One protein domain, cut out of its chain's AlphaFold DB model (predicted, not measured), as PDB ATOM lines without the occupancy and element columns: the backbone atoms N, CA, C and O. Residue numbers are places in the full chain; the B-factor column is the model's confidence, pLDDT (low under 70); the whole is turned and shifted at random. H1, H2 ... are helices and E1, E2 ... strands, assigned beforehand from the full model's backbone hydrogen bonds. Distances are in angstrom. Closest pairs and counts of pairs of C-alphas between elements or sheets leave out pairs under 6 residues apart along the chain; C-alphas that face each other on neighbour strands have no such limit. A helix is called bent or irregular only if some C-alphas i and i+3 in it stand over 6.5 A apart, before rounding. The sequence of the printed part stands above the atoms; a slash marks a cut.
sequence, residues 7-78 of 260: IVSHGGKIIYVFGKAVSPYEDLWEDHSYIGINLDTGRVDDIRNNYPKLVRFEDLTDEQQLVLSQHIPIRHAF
ATOM      1  N   ILE A   7     -27.929 -22.353 -10.219       97.94
ATOM      2  CA  ILE A   7     -28.140 -23.752  -9.850       97.94
ATOM      3  C   ILE A   7     -27.186 -24.598 -10.682       97.94
ATOM      4  O   ILE A   7     -27.096 -24.439 -11.903       97.94
ATOM      5  N   VAL A   8     -26.452 -25.485 -10.019       98.00
ATOM      6  CA  VAL A   8     -25.467 -26.356 -10.660       98.00
ATOM      7  C   VAL A   8     -25.701 -27.811 -10.281       98.00
ATOM      8  O   VAL A   8     -26.187 -28.103  -9.192       98.00
ATOM      9  N   SER A   9     -25.339 -28.732 -11.169       98.06
ATOM     10  CA  SER A   9     -25.424 -30.169 -10.921       98.06
ATOM     11  C   SER A   9     -24.159 -30.910 -11.326       98.06
ATOM     12  O   SER A   9     -23.500 -30.581 -12.316       98.06
ATOM     13  N   HIS A  10     -23.824 -31.925 -10.535       97.69
ATOM     14  CA  HIS A  10     -22.733 -32.854 -10.796       97.69
ATOM     15  C   HIS A  10     -22.873 -34.080  -9.887       97.69
ATOM     16  O   HIS A  10     -23.252 -33.945  -8.726       97.69
ATOM     17  N   GLY A  11     -22.565 -35.277 -10.399       93.56
ATOM     18  CA  GLY A  11     -22.561 -36.502  -9.587       93.56
ATOM     19  C   GLY A  11     -23.900 -36.815  -8.904       93.56
ATOM     20  O   GLY A  11     -23.906 -37.330  -7.793       93.56
ATOM     21  N   GLY A  12     -25.024 -36.448  -9.530       93.62
ATOM     22  CA  GLY A  12     -26.367 -36.636  -8.969       93.62
ATOM     23  C   GLY A  12     -26.785 -35.609  -7.912       93.62
ATOM     24  O   GLY A  12     -27.922 -35.663  -7.467       93.62
ATOM     25  N   LYS A  13     -25.917 -34.662  -7.537       97.31
ATOM     26  CA  LYS A  13     -26.276 -33.533  -6.668       97.31
ATOM     27  C   LYS A  13     -26.784 -32.356  -7.495       97.31
ATOM     28  O   LYS A  13     -26.229 -32.083  -8.563       97.31
ATOM     29  N   ILE A  14     -27.749 -31.610  -6.957       98.31
ATOM     30  CA  ILE A  14     -28.184 -30.306  -7.476       98.31
ATOM     31  C   ILE A  14     -28.049 -29.261  -6.364       98.31
ATOM     32  O   ILE A  14     -28.696 -29.368  -5.326       98.31
ATOM     33  N   ILE A  15     -27.198 -28.253  -6.570       98.50
ATOM     34  CA  ILE A  15     -26.887 -27.213  -5.583       98.50
ATOM     35  C   ILE A  15     -27.395 -25.857  -6.070       98.50
ATOM     36  O   ILE A  15     -26.991 -25.383  -7.133       98.50
ATOM     37  N   TYR A  16     -28.219 -25.197  -5.257       98.50
ATOM     38  CA  TYR A  16     -28.449 -23.758  -5.358       98.50
ATOM     39  C   TYR A  16     -27.309 -23.008  -4.673       98.50
ATOM     40  O   TYR A  16     -27.126 -23.103  -3.458       98.50
ATOM     41  N   VAL A  17     -26.515 -22.295  -5.467       98.19
ATOM     42  CA  VAL A  17     -25.197 -21.801  -5.067       98.19
ATOM     43  C   VAL A  17     -25.303 -20.489  -4.298       98.19
ATOM     44  O   VAL A  17     -25.811 -19.483  -4.801       98.19
ATOM     45  N   PHE A  18     -24.733 -20.490  -3.096       97.75
ATOM     46  CA  PHE A  18     -24.523 -19.287  -2.298       97.75
ATOM     47  C   PHE A  18     -23.205 -18.617  -2.685       97.75
ATOM     48  O   PHE A  18     -23.209 -17.436  -3.017       97.75
ATOM     49  N   GLY A  19     -22.113 -19.384  -2.744       97.00
ATOM     50  CA  GLY A  19     -20.791 -18.887  -3.118       97.00
ATOM     51  C   GLY A  19     -19.923 -19.963  -3.769       97.00
ATOM     52  O   GLY A  19     -20.204 -21.161  -3.692       97.00
ATOM     53  N   LYS A  20     -18.861 -19.518  -4.432       97.12
ATOM     54  CA  LYS A  20     -17.828 -20.334  -5.071       97.12
ATOM     55  C   LYS A  20     -16.532 -20.241  -4.276       97.12
ATOM     56  O   LYS A  20     -15.991 -19.154  -4.126       97.12
ATOM     57  N   ALA A  21     -16.034 -21.372  -3.809       96.88
ATOM     58  CA  ALA A  21     -14.741 -21.500  -3.155       96.88
ATOM     59  C   ALA A  21     -13.699 -21.998  -4.162       96.88
ATOM     60  O   ALA A  21     -13.984 -22.905  -4.943       96.88
ATOM     61  N   VAL A  22     -12.501 -21.429  -4.127       94.31
ATOM     62  CA  VAL A  22     -11.357 -21.830  -4.950       94.31
ATOM     63  C   VAL A  22     -10.206 -22.202  -4.033       94.31
ATOM     64  O   VAL A  22      -9.780 -21.392  -3.210       94.31
ATOM     65  N   SER A  23      -9.727 -23.435  -4.158       88.00
ATOM     66  CA  SER A  23      -8.522 -23.892  -3.463       88.00
ATOM     67  C   SER A  23      -7.393 -24.032  -4.483       88.00
ATOM     68  O   SER A  23      -7.619 -24.669  -5.514       88.00
ATOM     69  N   PRO A  24      -6.202 -23.463  -4.240       79.81
ATOM     70  CA  PRO A  24      -5.049 -23.738  -5.087       79.81
ATOM     71  C   PRO A  24      -4.677 -25.224  -4.968       79.81
ATOM     72  O   PRO A  24      -4.602 -25.760  -3.861       79.81
ATOM     73  N   TYR A  25      -4.472 -25.886  -6.104       68.69
ATOM     74  CA  TYR A  25      -4.054 -27.280  -6.211       68.69
ATOM     75  C   TYR A  25      -2.797 -27.347  -7.084       68.69
ATOM     76  O   TYR A  25      -2.873 -27.221  -8.301       68.69
ATOM     77  N   GLU A  26      -1.629 -27.541  -6.465       59.94
ATOM     78  CA  GLU A  26      -0.326 -27.407  -7.142       59.94
ATOM     79  C   GLU A  26      -0.123 -26.002  -7.768       59.94
ATOM     80  O   GLU A  26      -1.024 -25.166  -7.788       59.94
ATOM     81  N   ASP A  27       1.075 -25.693  -8.269       59.34
ATOM     82  CA  ASP A  27       1.424 -24.326  -8.706       59.34
ATOM     83  C   ASP A  27       0.637 -23.821  -9.942       59.34
ATOM     84  O   ASP A  27       0.824 -22.681 -10.367       59.34
ATOM     85  N   LEU A  28      -0.212 -24.655 -10.560       60.66
ATOM     86  CA  LEU A  28      -0.864 -24.364 -11.846       60.66
ATOM     87  C   LEU A  28      -2.353 -24.738 -11.940       60.66
ATOM     88  O   LEU A  28      -2.957 -24.449 -12.977       60.66
ATOM     89  N   TRP A  29      -2.959 -25.366 -10.924       73.75
ATOM     90  CA  TRP A  29      -4.365 -25.786 -10.987       73.75
ATOM     91  C   TRP A  29      -5.194 -25.221  -9.834       73.75
ATOM     92  O   TRP A  29      -4.709 -24.956  -8.739       73.75
ATOM     93  N   GLU A  30      -6.479 -25.022 -10.103       85.88
ATOM     94  CA  GLU A  30      -7.453 -24.543  -9.131       85.88
ATOM     95  C   GLU A  30      -8.593 -25.554  -9.011       85.88
ATOM     96  O   GLU A  30      -9.163 -26.002 -10.013       85.88
ATOM     97  N   ASP A  31      -8.941 -25.883  -7.771       90.19
ATOM     98  CA  ASP A  31     -10.109 -26.687  -7.444       90.19
ATOM     99  C   ASP A  31     -11.281 -25.769  -7.104       90.19
ATOM    100  O   ASP A  31     -11.314 -25.103  -6.061       90.19
ATOM    101  N   HIS A  32     -12.282 -25.763  -7.981       94.75
ATOM    102  CA  HIS A  32     -13.498 -24.987  -7.794       94.75
ATOM    103  C   HIS A  32     -14.568 -25.802  -7.066       94.75
ATOM    104  O   HIS A  32     -14.940 -26.916  -7.447       94.75
ATOM    105  N   SER A  33     -15.127 -25.192  -6.027       97.00
ATOM    106  CA  SER A  33     -16.226 -25.722  -5.233       97.00
ATOM    107  C   SER A  33     -17.419 -24.774  -5.275       97.00
ATOM    108  O   SER A  33     -17.290 -23.576  -5.047       97.00
ATOM    109  N   TYR A  34     -18.603 -25.316  -5.531       97.88
ATOM    110  CA  TYR A  34     -19.864 -24.584  -5.558       97.88
ATOM    111  C   TYR A  34     -20.635 -24.943  -4.293       97.88
ATOM    112  O   TYR A  34     -21.142 -26.058  -4.175       97.88
ATOM    113  N   ILE A  35     -20.675 -24.012  -3.340       98.50
ATOM    114  CA  ILE A  35     -21.194 -24.234  -1.990       98.50
ATOM    115  C   ILE A  35     -22.565 -23.573  -1.872       98.50
ATOM    116  O   ILE A  35     -22.753 -22.407  -2.237       98.50
ATOM    117  N   GLY A  36     -23.539 -24.307  -1.346       98.31
ATOM    118  CA  GLY A  36     -24.893 -23.800  -1.190       98.31
ATOM    119  C   GLY A  36     -25.848 -24.856  -0.663       98.31
ATOM    120  O   GLY A  36     -25.446 -25.714   0.116       98.31
ATOM    121  N   ILE A  37     -27.113 -24.788  -1.072       98.56
ATOM    122  CA  ILE A  37     -28.150 -25.724  -0.629       98.56
ATOM    123  C   ILE A  37     -28.319 -26.841  -1.644       98.56
ATOM    124  O   ILE A  37     -28.640 -26.586  -2.803       98.56
ATOM    125  N   ASN A  38     -28.159 -28.077  -1.186       98.56
ATOM    126  CA  ASN A  38     -28.556 -29.253  -1.934       98.56
ATOM    127  C   ASN A  38     -30.085 -29.319  -1.997       98.56
ATOM    128  O   ASN A  38     -30.746 -29.458  -0.966       98.56
ATOM    129  N   LEU A  39     -30.634 -29.199  -3.206       98.50
ATOM    130  CA  LEU A  39     -32.074 -29.083  -3.427       98.50
ATOM    131  C   LEU A  39     -32.837 -30.379  -3.128       98.50
ATOM    132  O   LEU A  39     -34.028 -30.309  -2.846       98.50
ATOM    133  N   ASP A  40     -32.161 -31.529  -3.102       97.94
ATOM    134  CA  ASP A  40     -32.771 -32.816  -2.747       97.94
ATOM    135  C   ASP A  40     -32.895 -33.005  -1.230       97.94
ATOM    136  O   ASP A  40     -33.759 -33.734  -0.749       97.94
ATOM    137  N   THR A  41     -32.019 -32.363  -0.449       97.56
ATOM    138  CA  THR A  41     -31.946 -32.565   1.012       97.56
ATOM    139  C   THR A  41     -32.319 -31.332   1.831       97.56
ATOM    140  O   THR A  41     -32.534 -31.444   3.038       97.56
ATOM    141  N   GLY A  42     -32.343 -30.148   1.214       97.44
ATOM    142  CA  GLY A  42     -32.504 -28.862   1.894       97.44
ATOM    143  C   GLY A  42     -31.333 -28.478   2.805       97.44
ATOM    144  O   GLY A  42     -31.457 -27.539   3.591       97.44
ATOM    145  N   ARG A  43     -30.205 -29.198   2.738       98.00
ATOM    146  CA  ARG A  43     -29.032 -28.991   3.599       98.00
ATOM    147  C   ARG A  43     -27.897 -28.323   2.839       98.00
ATOM    148  O   ARG A  43     -27.801 -28.432   1.619       98.00
ATOM    149  N   VAL A  44     -27.014 -27.661   3.583       98.56
ATOM    150  CA  VAL A  44     -25.772 -27.126   3.020       98.56
ATOM    151  C   VAL A  44     -24.871 -28.267   2.563       98.56
ATOM    152  O   VAL A  44     -24.614 -29.202   3.322       98.56
ATOM    153  N   ASP A  45     -24.373 -28.154   1.341       98.19
ATOM    154  CA  ASP A  45     -23.485 -29.114   0.694       98.19
ATOM    155  C   ASP A  45     -22.641 -28.391  -0.371       98.19
ATOM    156  O   ASP A  45     -22.809 -27.190  -0.620       98.19
ATOM    157  N   ASP A  46     -21.729 -29.122  -1.002       97.69
ATOM    158  CA  ASP A  46     -20.909 -28.629  -2.098       97.69
ATOM    159  C   ASP A  46     -20.785 -29.621  -3.265       97.69
ATOM    160  O   ASP A  46     -20.867 -30.849  -3.119       97.69
ATOM    161  N   ILE A  47     -20.577 -29.049  -4.453       97.56
ATOM    162  CA  ILE A  47     -20.055 -29.738  -5.636       97.56
ATOM    163  C   ILE A  47     -18.628 -29.247  -5.861       97.56
ATOM    164  O   ILE A  47     -18.427 -28.068  -6.151       97.56
ATOM    165  N   ARG A  48     -17.654 -30.155  -5.773       94.62
ATOM    166  CA  ARG A  48     -16.252 -29.895  -6.125       94.62
ATOM    167  C   ARG A  48     -16.019 -30.347  -7.558       94.62
ATOM    168  O   ARG A  48     -15.880 -31.540  -7.824       94.62
ATOM    169  N   ASN A  49     -16.125 -29.413  -8.492       93.00
ATOM    170  CA  ASN A  49     -15.966 -29.685  -9.912       93.00
ATOM    171  C   ASN A  49     -15.716 -28.377 -10.667       93.00
ATOM    172  O   ASN A  49     -16.453 -27.414 -10.475       93.00
ATOM    173  N   ASN A  50     -14.749 -28.370 -11.582       91.81
ATOM    174  CA  ASN A  50     -14.408 -27.173 -12.361       91.81
ATOM    175  C   ASN A  50     -15.437 -26.852 -13.459       91.81
ATOM    176  O   ASN A  50     -15.550 -25.708 -13.892       91.81
ATOM    177  N   TYR A  51     -16.243 -27.836 -13.863       92.94
ATOM    178  CA  TYR A  51     -17.195 -27.746 -14.967       92.94
ATOM    179  C   TYR A  51     -18.559 -28.357 -14.598       92.94
ATOM    180  O   TYR A  51     -19.008 -29.313 -15.243       92.94
ATOM    181  N   PRO A  52     -19.250 -27.857 -13.555       95.69
ATOM    182  CA  PRO A  52     -20.556 -28.391 -13.220       95.69
ATOM    183  C   PRO A  52     -21.590 -27.962 -14.271       95.69
ATOM    184  O   PRO A  52     -21.473 -26.918 -14.917       95.69
ATOM    185  N   LYS A  53     -22.647 -28.758 -14.432       97.44
ATOM    186  CA  LYS A  53     -23.720 -28.454 -15.382       97.44
ATOM    187  C   LYS A  53     -24.655 -27.404 -14.783       97.44
ATOM    188  O   LYS A  53     -25.205 -27.631 -13.709       97.44
ATOM    189  N   LEU A  54     -24.897 -26.302 -15.492       97.31
ATOM    190  CA  LEU A  54     -25.947 -25.344 -15.124       97.31
ATOM    191  C   LEU A  54     -27.332 -25.986 -15.271       97.31
ATOM    192  O   LEU A  54     -27.612 -26.653 -16.270       97.31
ATOM    193  N   VAL A  55     -28.188 -25.770 -14.280       97.31
ATOM    194  CA  VAL A  55     -29.562 -26.289 -14.229       97.31
ATOM    195  C   VAL A  55     -30.526 -25.116 -14.310       97.31
ATOM    196  O   VAL A  55     -30.315 -24.095 -13.652       97.31
ATOM    197  N   ARG A  56     -31.564 -25.239 -15.139       95.69
ATOM    198  CA  ARG A  56     -32.609 -24.219 -15.232       95.69
ATOM    199  C   ARG A  56     -33.693 -24.484 -14.198       95.69
ATOM    200  O   ARG A  56     -33.871 -25.614 -13.759       95.69
ATOM    201  N   PHE A  57     -34.427 -23.441 -13.826       94.44
ATOM    202  CA  PHE A  57     -35.514 -23.565 -12.858       94.44
ATOM    203  C   PHE A  57     -36.584 -24.561 -13.330       94.44
ATOM    204  O   PHE A  57     -37.072 -25.357 -12.536       94.44
ATOM    205  N   GLU A  58     -36.892 -24.564 -14.628       95.69
ATOM    206  CA  GLU A  58     -37.914 -25.427 -15.230       95.69
ATOM    207  C   GLU A  58     -37.520 -26.912 -15.248       95.69
ATOM    208  O   GLU A  58     -38.379 -27.768 -15.445       95.69
ATOM    209  N   ASP A  59     -36.234 -27.216 -15.041       96.81
ATOM    210  CA  ASP A  59     -35.715 -28.585 -14.988       96.81
ATOM    211  C   ASP A  59     -35.796 -29.188 -13.567       96.81
ATOM    212  O   ASP A  59     -35.437 -30.352 -13.377       96.81
ATOM    213  N   LEU A  60     -36.219 -28.408 -12.563       97.62
ATOM    214  CA  LEU A  60     -36.330 -28.843 -11.168       97.62
ATOM    215  C   LEU A  60     -37.676 -29.513 -10.876       97.62
ATOM    216  O   LEU A  60     -38.710 -29.085 -11.392       97.62
ATOM    217  N   THR A  61     -37.682 -30.493  -9.967       98.19
ATOM    218  CA  THR A  61     -38.934 -31.044  -9.415       98.19
ATOM    219  C   THR A  61     -39.656 -30.020  -8.538       98.19
ATOM    220  O   THR A  61     -39.046 -29.067  -8.047       98.19
ATOM    221  N   ASP A  62     -40.947 -30.234  -8.280       98.12
ATOM    222  CA  ASP A  62     -41.742 -29.349  -7.420       98.12
ATOM    223  C   ASP A  62     -41.150 -29.241  -6.000       98.12
ATOM    224  O   ASP A  62     -41.102 -28.152  -5.421       98.12
ATOM    225  N   GLU A  63     -40.619 -30.338  -5.444       98.12
ATOM    226  CA  GLU A  63     -39.947 -30.328  -4.140       98.12
ATOM    227  C   GLU A  63     -38.661 -29.491  -4.162       98.12
ATOM    228  O   GLU A  63     -38.419 -28.694  -3.253       98.12
ATOM    229  N   GLN A  64     -37.853 -29.626  -5.217       98.44
ATOM    230  CA  GLN A  64     -36.623 -28.852  -5.386       98.44
ATOM    231  C   GLN A  64     -36.921 -27.357  -5.562       98.44
ATOM    232  O   GLN A  64     -36.228 -26.516  -4.984       98.44
ATOM    233  N   GLN A  65     -37.973 -27.011  -6.313       98.00
ATOM    234  CA  GLN A  65     -38.436 -25.629  -6.466       98.00
ATOM    235  C   GLN A  65     -38.916 -25.045  -5.132       98.00
ATOM    236  O   GLN A  65     -38.605 -23.891  -4.818       98.00
ATOM    237  N   LEU A  66     -39.613 -25.838  -4.309       97.69
ATOM    238  CA  LEU A  66     -40.024 -25.419  -2.971       97.69
ATOM    239  C   LEU A  66     -38.805 -25.117  -2.088       97.69
ATOM    240  O   LEU A  66     -38.739 -24.032  -1.503       97.69
ATOM    241  N   VAL A  67     -37.818 -26.018  -2.036       98.12
ATOM    242  CA  VAL A  67     -36.568 -25.799  -1.285       98.12
ATOM    243  C   VAL A  67     -35.853 -24.546  -1.787       98.12
ATOM    244  O   VAL A  67     -35.450 -23.704  -0.984       98.12
ATOM    245  N   LEU A  68     -35.729 -24.375  -3.103       97.50
ATOM    246  CA  LEU A  68     -35.108 -23.200  -3.706       97.50
ATOM    247  C   LEU A  68     -35.812 -21.901  -3.282       97.50
ATOM    248  O   LEU A  68     -35.152 -20.966  -2.825       97.50
ATOM    249  N   SER A  69     -37.145 -21.853  -3.367       96.00
ATOM    250  CA  SER A  69     -37.935 -20.659  -3.038       96.00
ATOM    251  C   SER A  69     -37.717 -20.166  -1.599       96.00
ATOM    252  O   SER A  69     -37.668 -18.961  -1.362       96.00
ATOM    253  N   GLN A  70     -37.494 -21.086  -0.655       95.69
ATOM    254  CA  GLN A  70     -37.223 -20.768   0.751       95.69
ATOM    255  C   GLN A  70     -35.844 -20.131   0.968       95.69
ATOM    256  O   GLN A  70     -35.643 -19.414   1.946       95.69
ATOM    257  N   HIS A  71     -34.883 -20.386   0.074       96.75
ATOM    258  CA  HIS A  71     -33.494 -19.951   0.235       96.75
ATOM    259  C   HIS A  71     -33.117 -18.765  -0.664       96.75
ATOM    260  O   HIS A  71     -32.103 -18.117  -0.400       96.75
ATOM    261  N   ILE A  72     -33.918 -18.428  -1.685       95.94
ATOM    262  CA  ILE A  72     -33.692 -17.238  -2.527       95.94
ATOM    263  C   ILE A  72     -33.606 -15.943  -1.695       95.94
ATOM    264  O   ILE A  72     -32.603 -15.238  -1.838       95.94
ATOM    265  N   PRO A  73     -34.565 -15.629  -0.795       94.69
ATOM    266  CA  PRO A  73     -34.500 -14.406   0.006       94.69
ATOM    267  C   PRO A  73     -33.281 -14.366   0.933       94.69
ATOM    268  O   PRO A  73     -32.647 -13.324   1.070       94.69
ATOM    269  N   ILE A  74     -32.912 -15.515   1.512       95.81
ATOM    270  CA  ILE A  74     -31.759 -15.644   2.416       95.81
ATOM    271  C   ILE A  74     -30.458 -15.362   1.661       95.81
ATOM    272  O   ILE A  74     -29.659 -14.530   2.083       95.81
ATOM    273  N   ARG A  75     -30.259 -15.986   0.492       95.69
ATOM    274  CA  ARG A  75     -29.085 -15.708  -0.344       95.69
ATOM    275  C   ARG A  75     -29.031 -14.233  -0.750       95.69
ATOM    276  O   ARG A  75     -27.959 -13.634  -0.754       95.69
ATOM    277  N   HIS A  76     -30.174 -13.651  -1.115       93.31
ATOM    278  CA  HIS A  76     -30.235 -12.244  -1.498       93.31
ATOM    279  C   HIS A  76     -29.783 -11.328  -0.356       93.31
ATOM    280  O   HIS A  76     -28.921 -10.479  -0.577       93.31
ATOM    281  N   ALA A  77     -30.282 -11.555   0.860       93.44
ATOM    282  CA  ALA A  77     -29.842 -10.843   2.055       93.44
ATOM    283  C   ALA A  77     -28.323 -10.950   2.279       93.44
ATOM    284  O   ALA A  77     -27.646  -9.945   2.501       93.44
ATOM    285  N   PHE A  78     -27.766 -12.154   2.142       95.44
ATOM    286  CA  PHE A  78     -26.335 -12.399   2.343       95.44
ATOM    287  C   PHE A  78     -25.456 -11.672   1.323       95.44
ATOM    288  O   PHE A  78     -24.345 -11.263   1.651       95.44
TER     289      PHE A  78
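Overview. This is residues 7 to 78 of the 260 residues of an uncharacterized protein of Paenibacillus peoriae (UniProt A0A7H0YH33). A strongly twisted sheet of four antiparallel strands has a long hairpin, E2 and E3, reaching away from it, and one helix, H1, packs on the sheet at the other end from the hairpin's tip. E2 bends sharply at residue 16 and turns from E1 to run beside E3, while the long link after E4 folds back past E1 to reach the helix. The printed part has 72 residues, with E1, E2, E3, E4 and H1 in that order along the chain and in the sheet order E1, E2, E3, E4; the class is mixed, helices and strands. It is compact, with a radius of gyration of the C-alphas of 12.8 A, yet elongated in outline, spanning 43 by 26 by 18 A.

Arrangement. Begin with the sheet: E1, residues 7 to 10, E2, residues 13 to 25, E3, residues 29 to 38, and E4, residues 43 to 48, form a meander, each strand the antiparallel neighbour of the one before. E1 and E4 are the edge strands, and each successive pair is a hairpin. Look at residue 16, where E2 bends by 110 degrees. Before the bend, N 8 and O 15 are 2.9 A apart, within hydrogen-bond range across E1 and E2. Beyond it, E2 and E3 have N 21 and O 33 within that range at 2.8 A, and also N 25 and O 29 at 2.8 A. Between E3 and E4, find N 34 and O 47 at 2.8 A. Residues 53 to 54 pair antiparallel with residues 8 to 9 of E1. H1, residues 62 to 78, is on the sheet in two layers, a helix on one face of a sheet, at a height over the sheet of 9.4 A. It lies over E2 and E3 and runs along the strands, at 10 degrees to E2 on the local plane. The closest C-alphas of H1 and E2 are those of Arg 75 and Phe 18, 6.1 A apart. In H1, 10 of 13 O i to N i+4 pairs are within hydrogen-bond range.

Along the chain. Find C-alpha 7 at (-28.140, -23.752, -9.850), where E1 begins; it is 10.6 A long. E2 is 23.1 A long, and E3 starts from C-alpha 29 at (-4.365, -25.786, -10.987) and runs 26.1 A. E4 is 16.1 A long. H1 runs 24.9 A to C-alpha 78 at (-26.335, -12.399, 2.343). It has a kink of 33 degrees near residue 71 and is irregular, but only just: C-alphas 70 and 73 are 7.0 A apart.

Size, cuts and confidence. The two C-alphas farthest apart are those of Asp 27 and Asp 62, at 43.5 A. The printed part has no cut. The links between successive strands are tight; the link from E4 to H1, residues 49 to 61, is long. The mean pLDDT of the printed part is 93.9, and residues 25 to 28 are under 70.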